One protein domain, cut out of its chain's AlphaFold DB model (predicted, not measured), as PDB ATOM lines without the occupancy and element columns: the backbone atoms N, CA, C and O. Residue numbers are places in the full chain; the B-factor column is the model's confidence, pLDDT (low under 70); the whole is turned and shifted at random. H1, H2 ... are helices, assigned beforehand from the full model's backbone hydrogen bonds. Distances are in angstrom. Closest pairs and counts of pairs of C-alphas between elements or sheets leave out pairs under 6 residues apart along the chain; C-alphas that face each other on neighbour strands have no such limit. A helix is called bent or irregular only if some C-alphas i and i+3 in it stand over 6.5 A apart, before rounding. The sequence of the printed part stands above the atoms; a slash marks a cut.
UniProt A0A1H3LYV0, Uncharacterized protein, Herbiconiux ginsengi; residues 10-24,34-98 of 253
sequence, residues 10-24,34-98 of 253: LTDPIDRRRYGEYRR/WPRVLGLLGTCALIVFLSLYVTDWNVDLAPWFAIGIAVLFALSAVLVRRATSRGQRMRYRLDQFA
ATOM      1  N   LEU A  10     -49.597  33.131   7.616       65.12
ATOM      2  CA  LEU A  10     -49.056  33.692   6.376       65.12
ATOM      3  C   LEU A  10     -47.531  33.574   6.304       65.12
ATOM      4  O   LEU A  10     -46.980  33.381   5.215       65.12
ATOM      5  N   THR A  11     -46.853  33.648   7.448       71.62
ATOM      6  CA  THR A  11     -45.387  33.680   7.540       71.62
ATOM      7  C   THR A  11     -44.777  32.325   7.857       71.62
ATOM      8  O   THR A  11     -43.697  32.015   7.342       71.62
ATOM      9  N   ASP A  12     -45.484  31.484   8.609       75.50
ATOM     10  CA  ASP A  12     -44.963  30.215   9.090       75.50
ATOM     11  C   ASP A  12     -44.557  29.276   7.939       75.50
ATOM     12  O   ASP A  12     -45.118  29.294   6.820       75.50
ATOM     13  N   PRO A  13     -43.540  28.429   8.183       78.81
ATOM     14  CA  PRO A  13     -43.155  27.406   7.233       78.81
ATOM     15  C   PRO A  13     -44.335  26.459   6.992       78.81
ATOM     16  O   PRO A  13     -44.911  25.884   7.912       78.81
ATOM     17  N   ILE A  14     -44.684  26.273   5.718       82.56
ATOM     18  CA  ILE A  14     -45.797  25.407   5.323       82.56
ATOM     19  C   ILE A  14     -45.471  23.955   5.697       82.56
ATOM     20  O   ILE A  14     -44.544  23.357   5.137       82.56
ATOM     21  N   ASP A  15     -46.288  23.354   6.565       86.94
ATOM     22  CA  ASP A  15     -46.243  21.915   6.821       86.94
ATOM     23  C   ASP A  15     -46.601  21.143   5.539       86.94
ATOM     24  O   ASP A  15     -47.722  21.198   5.018       86.94
ATOM     25  N   ARG A  16     -45.623  20.387   5.027       83.88
ATOM     26  CA  ARG A  16     -45.751  19.610   3.788       83.88
ATOM     27  C   ARG A  16     -46.865  18.567   3.862       83.88
ATOM     28  O   ARG A  16     -47.465  18.283   2.824       83.88
ATOM     29  N   ARG A  17     -47.137  17.992   5.040       87.06
ATOM     30  CA  ARG A  17     -48.180  16.966   5.209       87.06
ATOM     31  C   ARG A  17     -49.565  17.586   5.054       87.06
ATOM     32  O   ARG A  17     -50.314  17.178   4.167       87.06
ATOM     33  N   ARG A  18     -49.847  18.646   5.817       86.12
ATOM     34  CA  ARG A  18     -51.120  19.387   5.755       86.12
ATOM     35  C   ARG A  18     -51.370  20.012   4.384       86.12
ATOM     36  O   ARG A  18     -52.469  19.896   3.845       86.12
ATOM     37  N   TYR A  19     -50.336  20.581   3.761       86.38
ATOM     38  CA  TYR A  19     -50.435  21.097   2.394       86.38
ATOM     39  C   TYR A  19     -50.742  19.995   1.369       86.38
ATOM     40  O   TYR A  19     -51.524  20.199   0.438       86.38
ATOM     41  N   GLY A  20     -50.146  18.811   1.535       83.38
ATOM     42  CA  GLY A  20     -50.405  17.654   0.682       83.38
ATOM     43  C   GLY A  20     -51.863  17.198   0.736       83.38
ATOM     44  O   GLY A  20     -52.449  16.911  -0.308       83.38
ATOM     45  N   GLU A  21     -52.458  17.173   1.928       87.50
ATOM     46  CA  GLU A  21     -53.876  16.859   2.112       87.50
ATOM     47  C   GLU A  21     -54.790  17.930   1.530       87.50
ATOM     48  O   GLU A  21     -55.699  17.598   0.769       87.50
ATOM     49  N   TYR A  22     -54.516  19.205   1.824       84.81
ATOM     50  CA  TYR A  22     -55.258  20.325   1.248       84.81
ATOM     51  C   TYR A  22     -55.286  20.221  -0.274       84.81
ATOM     52  O   TYR A  22     -56.359  20.168  -0.868       84.81
ATOM     53  N   ARG A  23     -54.116  20.050  -0.903       83.56
ATOM     54  CA  ARG A  23     -53.985  19.937  -2.359       83.56
ATOM     55  C   ARG A  23     -54.766  18.761  -2.945       83.56
ATOM     56  O   ARG A  23     -55.155  18.826  -4.108       83.56
ATOM     57  N   ARG A  24     -54.957  17.668  -2.200       83.00
ATOM     58  CA  ARG A  24     -55.792  16.540  -2.647       83.00
ATOM     59  C   ARG A  24     -57.276  16.903  -2.606       83.00
ATOM     60  O   ARG A  24     -57.979  16.552  -3.545       83.00
ATOM     61  N   TRP A  34     -58.805  18.919 -20.934       72.69
ATOM     62  CA  TRP A  34     -59.036  18.571 -22.338       72.69
ATOM     63  C   TRP A  34     -58.827  19.710 -23.341       72.69
ATOM     64  O   TRP A  34     -58.042  19.508 -24.258       72.69
ATOM     65  N   PRO A  35     -59.414  20.911 -23.183       73.12
ATOM     66  CA  PRO A  35     -59.212  21.987 -24.157       73.12
ATOM     67  C   PRO A  35     -57.762  22.487 -24.208       73.12
ATOM     68  O   PRO A  35     -57.278  22.854 -25.273       73.12
ATOM     69  N   ARG A  36     -57.028  22.444 -23.086       74.88
ATOM     70  CA  ARG A  36     -55.593  22.777 -23.072       74.88
ATOM     71  C   ARG A  36     -54.761  21.707 -23.769       74.88
ATOM     72  O   ARG A  36     -53.847  22.044 -24.507       74.88
ATOM     73  N   VAL A  37     -55.088  20.435 -23.542       73.88
ATOM     74  CA  VAL A  37     -54.439  19.303 -24.214       73.88
ATOM     75  C   VAL A  37     -54.718  19.343 -25.717       73.88
ATOM     76  O   VAL A  37     -53.785  19.186 -26.492       73.88
ATOM     77  N   LEU A  38     -55.958  19.629 -26.130       80.62
ATOM     78  CA  LEU A  38     -56.347  19.751 -27.538       80.62
ATOM     79  C   LEU A  38     -55.639  20.922 -28.225       80.62
ATOM     80  O   LEU A  38     -55.075  20.744 -29.300       80.62
ATOM     81  N   GLY A  39     -55.627  22.099 -27.589       81.62
ATOM     82  CA  GLY A  39     -54.920  23.270 -28.109       81.62
ATOM     83  C   GLY A  39     -53.426  22.996 -28.277       81.62
ATOM     84  O   GLY A  39     -52.843  23.303 -29.315       81.62
ATOM     85  N   LEU A  40     -52.816  22.331 -27.293       78.25
ATOM     86  CA  LEU A  40     -51.416  21.925 -27.365       78.25
ATOM     87  C   LEU A  40     -51.167  20.920 -28.497       78.25
ATOM     88  O   LEU A  40     -50.238  21.120 -29.276       78.25
ATOM     89  N   LEU A  41     -52.003  19.882 -28.623       81.12
ATOM     90  CA  LEU A  41     -51.896  18.898 -29.704       81.12
ATOM     91  C   LEU A  41     -51.978  19.573 -31.075       81.12
ATOM     92  O   LEU A  41     -51.168  19.279 -31.950       81.12
ATOM     93  N   GLY A  42     -52.915  20.514 -31.237       85.00
ATOM     94  CA  GLY A  42     -53.057  21.304 -32.458       85.00
ATOM     95  C   GLY A  42     -51.814  22.139 -32.760       85.00
ATOM     96  O   GLY A  42     -51.370  22.188 -33.903       85.00
ATOM     97  N   THR A  43     -51.196  22.727 -31.733       81.75
ATOM     98  CA  THR A  43     -49.970  23.522 -31.907       81.75
ATOM     99  C   THR A  43     -48.789  22.631 -32.302       81.75
ATOM    100  O   THR A  43     -48.038  22.972 -33.209       81.75
ATOM    101  N   CYS A  44     -48.646  21.458 -31.678       78.62
ATOM    102  CA  CYS A  44     -47.621  20.478 -32.045       78.62
ATOM    103  C   CYS A  44     -47.795  19.979 -33.485       78.62
ATOM    104  O   CYS A  44     -46.822  19.953 -34.234       78.62
ATOM    105  N   ALA A  45     -49.020  19.624 -33.884       80.88
ATOM    106  CA  ALA A  45     -49.317  19.192 -35.247       80.88
ATOM    107  C   ALA A  45     -49.001  20.289 -36.274       80.88
ATOM    108  O   ALA A  45     -48.390  20.000 -37.300       80.88
ATOM    109  N   LEU A  46     -49.335  21.548 -35.968       84.62
ATOM    110  CA  LEU A  46     -49.014  22.696 -36.816       84.62
ATOM    111  C   LEU A  46     -47.501  22.897 -36.970       84.62
ATOM    112  O   LEU A  46     -47.038  23.129 -38.080       84.62
ATOM    113  N   ILE A  47     -46.727  22.783 -35.884       80.62
ATOM    114  CA  ILE A  47     -45.261  22.916 -35.925       80.62
ATOM    115  C   ILE A  47     -44.645  21.811 -36.785       80.62
ATOM    116  O   ILE A  47     -43.808  22.101 -37.633       80.62
ATOM    117  N   VAL A  48     -45.071  20.557 -36.601       78.38
ATOM    118  CA  VAL A  48     -44.576  19.426 -37.403       78.38
ATOM    119  C   VAL A  48     -44.926  19.621 -38.879       78.38
ATOM    120  O   VAL A  48     -44.057  19.471 -39.734       78.38
ATOM    121  N   PHE A  49     -46.168  20.006 -39.176       81.25
ATOM    122  CA  PHE A  49     -46.618  20.284 -40.537       81.25
ATOM    123  C   PHE A  49     -45.821  21.423 -41.187       81.25
ATOM    124  O   PHE A  49     -45.356  21.278 -42.314       81.25
ATOM    125  N   LEU A  50     -45.603  22.527 -40.464       80.12
ATOM    126  CA  LEU A  50     -44.841  23.671 -40.959       80.12
ATOM    127  C   LEU A  50     -43.366  23.314 -41.183       80.12
ATOM    128  O   LEU A  50     -42.796  23.714 -42.194       80.12
ATOM    129  N   SER A  51     -42.761  22.523 -40.291       72.19
ATOM    130  CA  SER A  51     -41.406  22.001 -40.489       72.19
ATOM    131  C   SER A  51     -41.308  21.177 -41.764       72.19
ATOM    132  O   SER A  51     -40.439  21.466 -42.580       72.19
ATOM    133  N   LEU A  52     -42.199  20.197 -41.960       79.44
ATOM    134  CA  LEU A  52     -42.204  19.341 -43.153       79.44
ATOM    135  C   LEU A  52     -42.418  20.147 -44.438       79.44
ATOM    136  O   LEU A  52     -41.773  19.870 -45.444       79.44
ATOM    137  N   TYR A  53     -43.268  21.175 -44.379       82.75
ATOM    138  CA  TYR A  53     -43.496  22.097 -45.487       82.75
ATOM    139  C   TYR A  53     -42.238  22.908 -45.844       82.75
ATOM    140  O   TYR A  53     -41.896  23.023 -47.013       82.75
ATOM    141  N   VAL A  54     -41.517  23.441 -44.850       82.62
ATOM    142  CA  VAL A  54     -40.300  24.249 -45.070       82.62
ATOM    143  C   VAL A  54     -39.095  23.396 -45.476       82.62
ATOM    144  O   VAL A  54     -38.229  23.868 -46.207       82.62
ATOM    145  N   THR A  55     -39.021  22.148 -45.011       78.81
ATOM    146  CA  THR A  55     -37.929  21.219 -45.354       78.81
ATOM    147  C   THR A  55     -38.179  20.427 -46.630       78.81
ATOM    148  O   THR A  55     -37.415  19.510 -46.916       78.81
ATOM    149  N   ASP A  56     -39.211  20.770 -47.404       82.44
ATOM    150  CA  ASP A  56     -39.535  20.097 -48.665       82.44
ATOM    151  C   ASP A  56     -39.670  18.572 -48.480       82.44
ATOM    152  O   ASP A  56     -39.191  17.760 -49.268       82.44
ATOM    153  N   TRP A  57     -40.293  18.173 -47.363       80.00
ATOM    154  CA  TRP A  57     -40.458  16.780 -46.936       80.00
ATOM    155  C   TRP A  57     -39.153  16.016 -46.655       80.00
ATOM    156  O   TRP A  57     -39.159  14.785 -46.598       80.00
ATOM    157  N   ASN A  58     -38.044  16.717 -46.412       77.62
ATOM    158  CA  ASN A  58     -36.782  16.088 -46.038       77.62
ATOM    159  C   ASN A  58     -36.850  15.485 -44.620       77.62
ATOM    160  O   ASN A  58     -36.826  16.182 -43.601       77.62
ATOM    161  N   VAL A  59     -36.938  14.156 -44.569       74.00
ATOM    162  CA  VAL A  59     -37.191  13.373 -43.350       74.00
ATOM    163  C   VAL A  59     -35.966  13.282 -42.432       74.00
ATOM    164  O   VAL A  59     -36.120  13.000 -41.242       74.00
ATOM    165  N   ASP A  60     -34.764  13.583 -42.929       80.12
ATOM    166  CA  ASP A  60     -33.513  13.456 -42.165       80.12
ATOM    167  C   ASP A  60     -33.420  14.447 -40.993       80.12
ATOM    168  O   ASP A  60     -32.717  14.215 -40.008       80.12
ATOM    169  N   LEU A  61     -34.179  15.544 -41.054       73.75
ATOM    170  CA  LEU A  61     -34.257  16.546 -39.987       73.75
ATOM    171  C   LEU A  61     -35.341  16.230 -38.942       73.75
ATOM    172  O   LEU A  61     -35.363  16.845 -37.873       73.75
ATOM    173  N   ALA A  62     -36.215  15.251 -39.201       72.38
ATOM    174  CA  ALA A  62     -37.312  14.884 -38.304       72.38
ATOM    175  C   ALA A  62     -36.867  14.536 -36.863       72.38
ATOM    176  O   ALA A  62     -37.536  14.986 -35.925       72.38
ATOM    177  N   PRO A  63     -35.742  13.822 -36.626       78.75
ATOM    178  CA  PRO A  63     -35.274  13.531 -35.269       78.75
ATOM    179  C   PRO A  63     -34.929  14.798 -34.477       78.75
ATOM    180  O   PRO A  63     -35.256  14.903 -33.295       78.75
ATOM    181  N   TRP A  64     -34.324  15.794 -35.131       79.75
ATOM    182  CA  TRP A  64     -33.950  17.059 -34.496       79.75
ATOM    183  C   TRP A  64     -35.173  17.891 -34.111       79.75
ATOM    184  O   TRP A  64     -35.223  18.449 -33.013       79.75
ATOM    185  N   PHE A  65     -36.205  17.904 -34.958       71.00
ATOM    186  CA  PHE A  65     -37.481  18.538 -34.627       71.00
ATOM    187  C   PHE A  65     -38.197  17.836 -33.471       71.00
ATOM    188  O   PHE A  65     -38.699  18.507 -32.567       71.00
ATOM    189  N   ALA A  66     -38.197  16.501 -33.448       75.38
ATOM    190  CA  ALA A  66     -38.776  15.735 -32.346       75.38
ATOM    191  C   ALA A  66     -38.086  16.055 -31.008       75.38
ATOM    192  O   ALA A  66     -38.765  16.276 -30.002       75.38
ATOM    193  N   ILE A  67     -36.752  16.162 -31.004       82.94
ATOM    194  CA  ILE A  67     -35.975  16.574 -29.825       82.94
ATOM    195  C   ILE A  67     -36.345  18.004 -29.408       82.94
ATOM    196  O   ILE A  67     -36.618  18.244 -28.231       82.94
ATOM    197  N   GLY A  68     -36.418  18.947 -30.353       79.25
ATOM    198  CA  GLY A  68     -36.798  20.334 -30.072       79.25
ATOM    199  C   GLY A  68     -38.185  20.456 -29.430       79.25
ATOM    200  O   GLY A  68     -38.347  21.139 -28.416       79.25
ATOM    201  N   ILE A  69     -39.174  19.729 -29.957       77.50
ATOM    202  CA  ILE A  69     -40.537  19.688 -29.406       77.50
ATOM    203  C   ILE A  69     -40.539  19.057 -28.009       77.50
ATOM    204  O   ILE A  69     -41.189  19.582 -27.102       77.50
ATOM    205  N   ALA A  70     -39.796  17.966 -27.802       77.69
ATOM    206  CA  ALA A  70     -39.704  17.309 -26.500       77.69
ATOM    207  C   ALA A  70     -39.105  18.235 -25.427       77.69
ATOM    208  O   ALA A  70     -39.633  18.318 -24.313       77.69
ATOM    209  N   VAL A  71     -38.049  18.984 -25.765       82.88
ATOM    210  CA  VAL A  71     -37.436  19.973 -24.865       82.88
ATOM    211  C   VAL A  71     -38.412  21.107 -24.553       82.88
ATOM    212  O   VAL A  71     -38.601  21.452 -23.382       82.88
ATOM    213  N   LEU A  72     -39.090  21.651 -25.569       77.56
ATOM    214  CA  LEU A  72     -40.087  22.706 -25.385       77.56
ATOM    215  C   LEU A  72     -41.235  22.242 -24.480       77.56
ATOM    216  O   LEU A  72     -41.673  22.977 -23.588       77.56
ATOM    217  N   PHE A  73     -41.693  21.004 -24.656       78.50
ATOM    218  CA  PHE A  73     -42.726  20.398 -23.824       78.50
ATOM    219  C   PHE A  73     -42.271  20.251 -22.368       78.50
ATOM    220  O   PHE A  73     -42.994  20.655 -21.452       78.50
ATOM    221  N   ALA A  74     -41.059  19.734 -22.140       77.69
ATOM    222  CA  ALA A  74     -40.499  19.598 -20.800       77.69
ATOM    223  C   ALA A  74     -40.404  20.963 -20.094       77.69
ATOM    224  O   ALA A  74     -40.839  21.099 -18.946       77.69
ATOM    225  N   LEU A  75     -39.927  21.994 -20.797       77.31
ATOM    226  CA  LEU A  75     -39.815  23.350 -20.265       77.31
ATOM    227  C   LEU A  75     -41.191  23.939 -19.920       77.31
ATOM    228  O   LEU A  75     -41.398  24.455 -18.818       77.31
ATOM    229  N   SER A  76     -42.159  23.790 -20.825       72.62
ATOM    230  CA  SER A  76     -43.541  24.252 -20.646       72.62
ATOM    231  C   SER A  76     -44.196  23.602 -19.426       72.62
ATOM    232  O   SER A  76     -44.786  24.282 -18.583       72.62
ATOM    233  N   ALA A  77     -44.043  22.284 -19.281       73.88
ATOM    234  CA  ALA A  77     -44.575  21.529 -18.153       73.88
ATOM    235  C   ALA A  77     -43.963  21.984 -16.820       73.88
ATOM    236  O   ALA A  77     -44.684  22.140 -15.829       73.88
ATOM    237  N   VAL A  78     -42.652  22.248 -16.787       76.62
ATOM    238  CA  VAL A  78     -41.959  22.771 -15.600       76.62
ATOM    239  C   VAL A  78     -42.468  24.164 -15.233       76.62
ATOM    240  O   VAL A  78     -42.793  24.399 -14.066       76.62
ATOM    241  N   LEU A  79     -42.599  25.072 -16.205       71.38
ATOM    242  CA  LEU A  79     -43.084  26.436 -15.975       71.38
ATOM    243  C   LEU A  79     -44.523  26.445 -15.449       71.38
ATOM    244  O   LEU A  79     -44.800  27.066 -14.418       71.38
ATOM    245  N   VAL A  80     -45.422  25.681 -16.076       71.00
ATOM    246  CA  VAL A  80     -46.821  25.547 -15.636       71.00
ATOM    247  C   VAL A  80     -46.896  24.945 -14.234       71.00
ATOM    248  O   VAL A  80     -47.643  25.429 -13.376       71.00
ATOM    249  N   ARG A  81     -46.095  23.913 -13.948       73.62
ATOM    250  CA  ARG A  81     -46.042  23.289 -12.619       73.62
ATOM    251  C   ARG A  81     -45.537  24.267 -11.559       73.62
ATOM    252  O   ARG A  81     -46.073  24.292 -10.452       73.62
ATOM    253  N   ARG A  82     -44.544  25.093 -11.886       70.94
ATOM    254  CA  ARG A  82     -43.989  26.093 -10.965       70.94
ATOM    255  C   ARG A  82     -44.996  27.210 -10.690       70.94
ATOM    256  O   ARG A  82     -45.244  27.500  -9.520       70.94
ATOM    257  N   ALA A  83     -45.639  27.747 -11.727       63.62
ATOM    258  CA  ALA A  83     -46.666  28.782 -11.602       63.62
ATOM    259  C   ALA A  83     -47.865  28.302 -10.766       63.62
ATOM    260  O   ALA A  83     -48.244  28.938  -9.784       63.62
ATOM    261  N   THR A  84     -48.399  27.118 -11.078       69.69
ATOM    262  CA  THR A  84     -49.525  26.537 -10.326       69.69
ATOM    263  C   THR A  84     -49.158  26.217  -8.879       69.69
ATOM    264  O   THR A  84     -49.981  26.405  -7.986       69.69
ATOM    265  N   SER A  85     -47.923  25.777  -8.609       71.62
ATOM    266  CA  SER A  85     -47.485  25.484  -7.240       71.62
ATOM    267  C   SER A  85     -47.430  26.722  -6.343       71.62
ATOM    268  O   SER A  85     -47.770  26.618  -5.167       71.62
ATOM    269  N   ARG A  86     -47.046  27.887  -6.887       67.25
ATOM    270  CA  ARG A  86     -46.998  29.149  -6.135       67.25
ATOM    271  C   ARG A  86     -48.400  29.603  -5.744       67.25
ATOM    272  O   ARG A  86     -48.668  29.737  -4.554       67.25
ATOM    273  N   GLY A  87     -49.318  29.684  -6.710       68.56
ATOM    274  CA  GLY A  87     -50.705  30.075  -6.438       68.56
ATOM    275  C   GLY A  87     -51.407  29.135  -5.452       68.56
ATOM    276  O   GLY A  87     -52.123  29.579  -4.563       68.56
ATOM    277  N   GLN A  88     -51.145  27.828  -5.532       74.88
ATOM    278  CA  GLN A  88     -51.714  26.848  -4.596       74.88
ATOM    279  C   GLN A  88     -51.169  26.988  -3.169       74.88
ATOM    280  O   GLN A  88     -51.902  26.753  -2.212       74.88
ATOM    281  N   ARG A  89     -49.890  27.347  -3.000       76.81
ATOM    282  CA  ARG A  89     -49.313  27.621  -1.671       76.81
ATOM    283  C   ARG A  89     -49.911  28.878  -1.054       76.81
ATOM    284  O   ARG A  89     -50.213  28.864   0.133       76.81
ATOM    285  N   MET A  90     -50.113  29.917  -1.860       72.56
ATOM    286  CA  MET A  90     -50.760  31.149  -1.413       72.56
ATOM    287  C   MET A  90     -52.209  30.887  -0.988       72.56
ATOM    288  O   MET A  90     -52.583  31.212   0.133       72.56
ATOM    289  N   ARG A  91     -52.991  30.178  -1.817       77.69
ATOM    290  CA  ARG A  91     -54.364  29.753  -1.477       77.69
ATOM    291  C   ARG A  91     -54.423  28.961  -0.167       77.69
ATOM    292  O   ARG A  91     -55.292  29.221   0.653       77.69
ATOM    293  N   TYR A  92     -53.475  28.049   0.055       82.38
ATOM    294  CA  TYR A  92     -53.380  27.300   1.311       82.38
ATOM    295  C   TYR A  92     -53.110  28.201   2.523       82.38
ATOM    296  O   TYR A  92     -53.764  28.045   3.550       82.38
ATOM    297  N   ARG A  93     -52.161  29.141   2.410       81.19
ATOM    298  CA  ARG A  93     -51.842  30.091   3.487       81.19
ATOM    299  C   ARG A  93     -53.031  30.982   3.830       81.19
ATOM    300  O   ARG A  93     -53.325  31.170   5.001       81.19
ATOM    301  N   LEU A  94     -53.745  31.460   2.815       77.00
ATOM    302  CA  LEU A  94     -54.951  32.269   2.989       77.00
ATOM    303  C   LEU A  94     -56.085  31.481   3.641       77.00
ATOM    304  O   LEU A  94     -56.783  32.016   4.490       77.00
ATOM    305  N   ASP A  95     -56.254  30.211   3.281       81.81
ATOM    306  CA  ASP A  95     -57.264  29.343   3.889       81.81
ATOM    307  C   ASP A  95     -56.933  29.026   5.356       81.81
ATOM    308  O   ASP A  95     -57.821  29.016   6.204       81.81
ATOM    309  N   GLN A  96     -55.653  28.835   5.697       82.81
ATOM    310  CA  GLN A  96     -55.246  28.745   7.104       82.81
ATOM    311  C   GLN A  96     -55.490  30.053   7.850       82.81
ATOM    312  O   GLN A  96     -56.104  30.030   8.907       82.81
ATOM    313  N   PHE A  97     -55.074  31.180   7.273       78.75
ATOM    314  CA  PHE A  97     -55.288  32.496   7.863       78.75
ATOM    315  C   PHE A  97     -56.774  32.770   8.123       78.75
ATOM    316  O   PHE A  97     -57.142  33.186   9.219       78.75
ATOM    317  N   ALA A  98     -57.635  32.493   7.141       77.25
ATOM    318  CA  ALA A  98     -59.073  32.657   7.280       77.25
ATOM    319  C   ALA A  98     -59.601  31.797   8.434       77.25
ATOM    320  O   ALA A  98     -60.259  32.315   9.332       77.25
TER     321      ALA A  98
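AT A GLANCE: This is residues 10 to 24 and 34 to 98 of the 253 residues of an uncharacterized protein of Herbiconiux ginsengi (UniProt A0A1H3LYV0). One long helix, H3, makes the length of a thin rod; the shorter H2 folds back along its first part as a helical hairpin, and the small H1 lies crosswise near its last part. H1 and H2 sit near opposite ends of H3, apart from each other. The printed part has 80 residues with three named helices, H1, H2 and H3 along the chain, and no named strand; the class is all helix. The whole is extended, with a radius of gyration of the C-alphas of 19.9 A and spans of 60 by 22 by 17 A.

HOW THE PARTS SIT: H3, residues 59 to 98, touches both other helices. H2, residues 34 to 54, touches it with residues 44 to 52 alone, at residues 59 to 69 of H3. The closest C-alphas of this hairpin, those of Cys 44 and Ile 69, are 7.6 A apart. The two helices run opposite ways at a shallow tilt of 25 degrees. H1, residues 16 to 24, touches H3 at residues 88 to 92 alone. Their closest C-alphas, those of Tyr 19 and Tyr 92, are 7.0 A apart, and their lines are about perpendicular, at 75 degrees. H1 and H2 are apart. Each O i to N i+4 pair is within hydrogen-bond range in H1 and H2, and 34 of 36 are in H3.

IN THESE COORDINATES: H3 is 58.4 A long, from C-alpha 59 at (-37.191, 13.373, -43.350) to C-alpha 98 at (-59.073, 32.657, 7.280). It is irregular: C-alphas 60 and 63 are 7.1 A apart. H2 is 30.0 A long. H1, 12.3 A long, begins at C-alpha 16, (-45.751, 19.610, 3.788).

THE WHOLE: The two farthest C-alphas, those of Asp 56 and Ala 98, are 60.6 A apart. Residues 34 to 39 of H2 and 74 to 84 of H3 stand free. Residues 25 to 33 are not printed; C-alphas 24 and 34 are 20.1 A apart across this cut. The link from H2 to H3 is tight, with 4 residues. Mean pLDDT of the printed part is 78.0, with residues 10, 83 to 84 and 86 to 87 under 70.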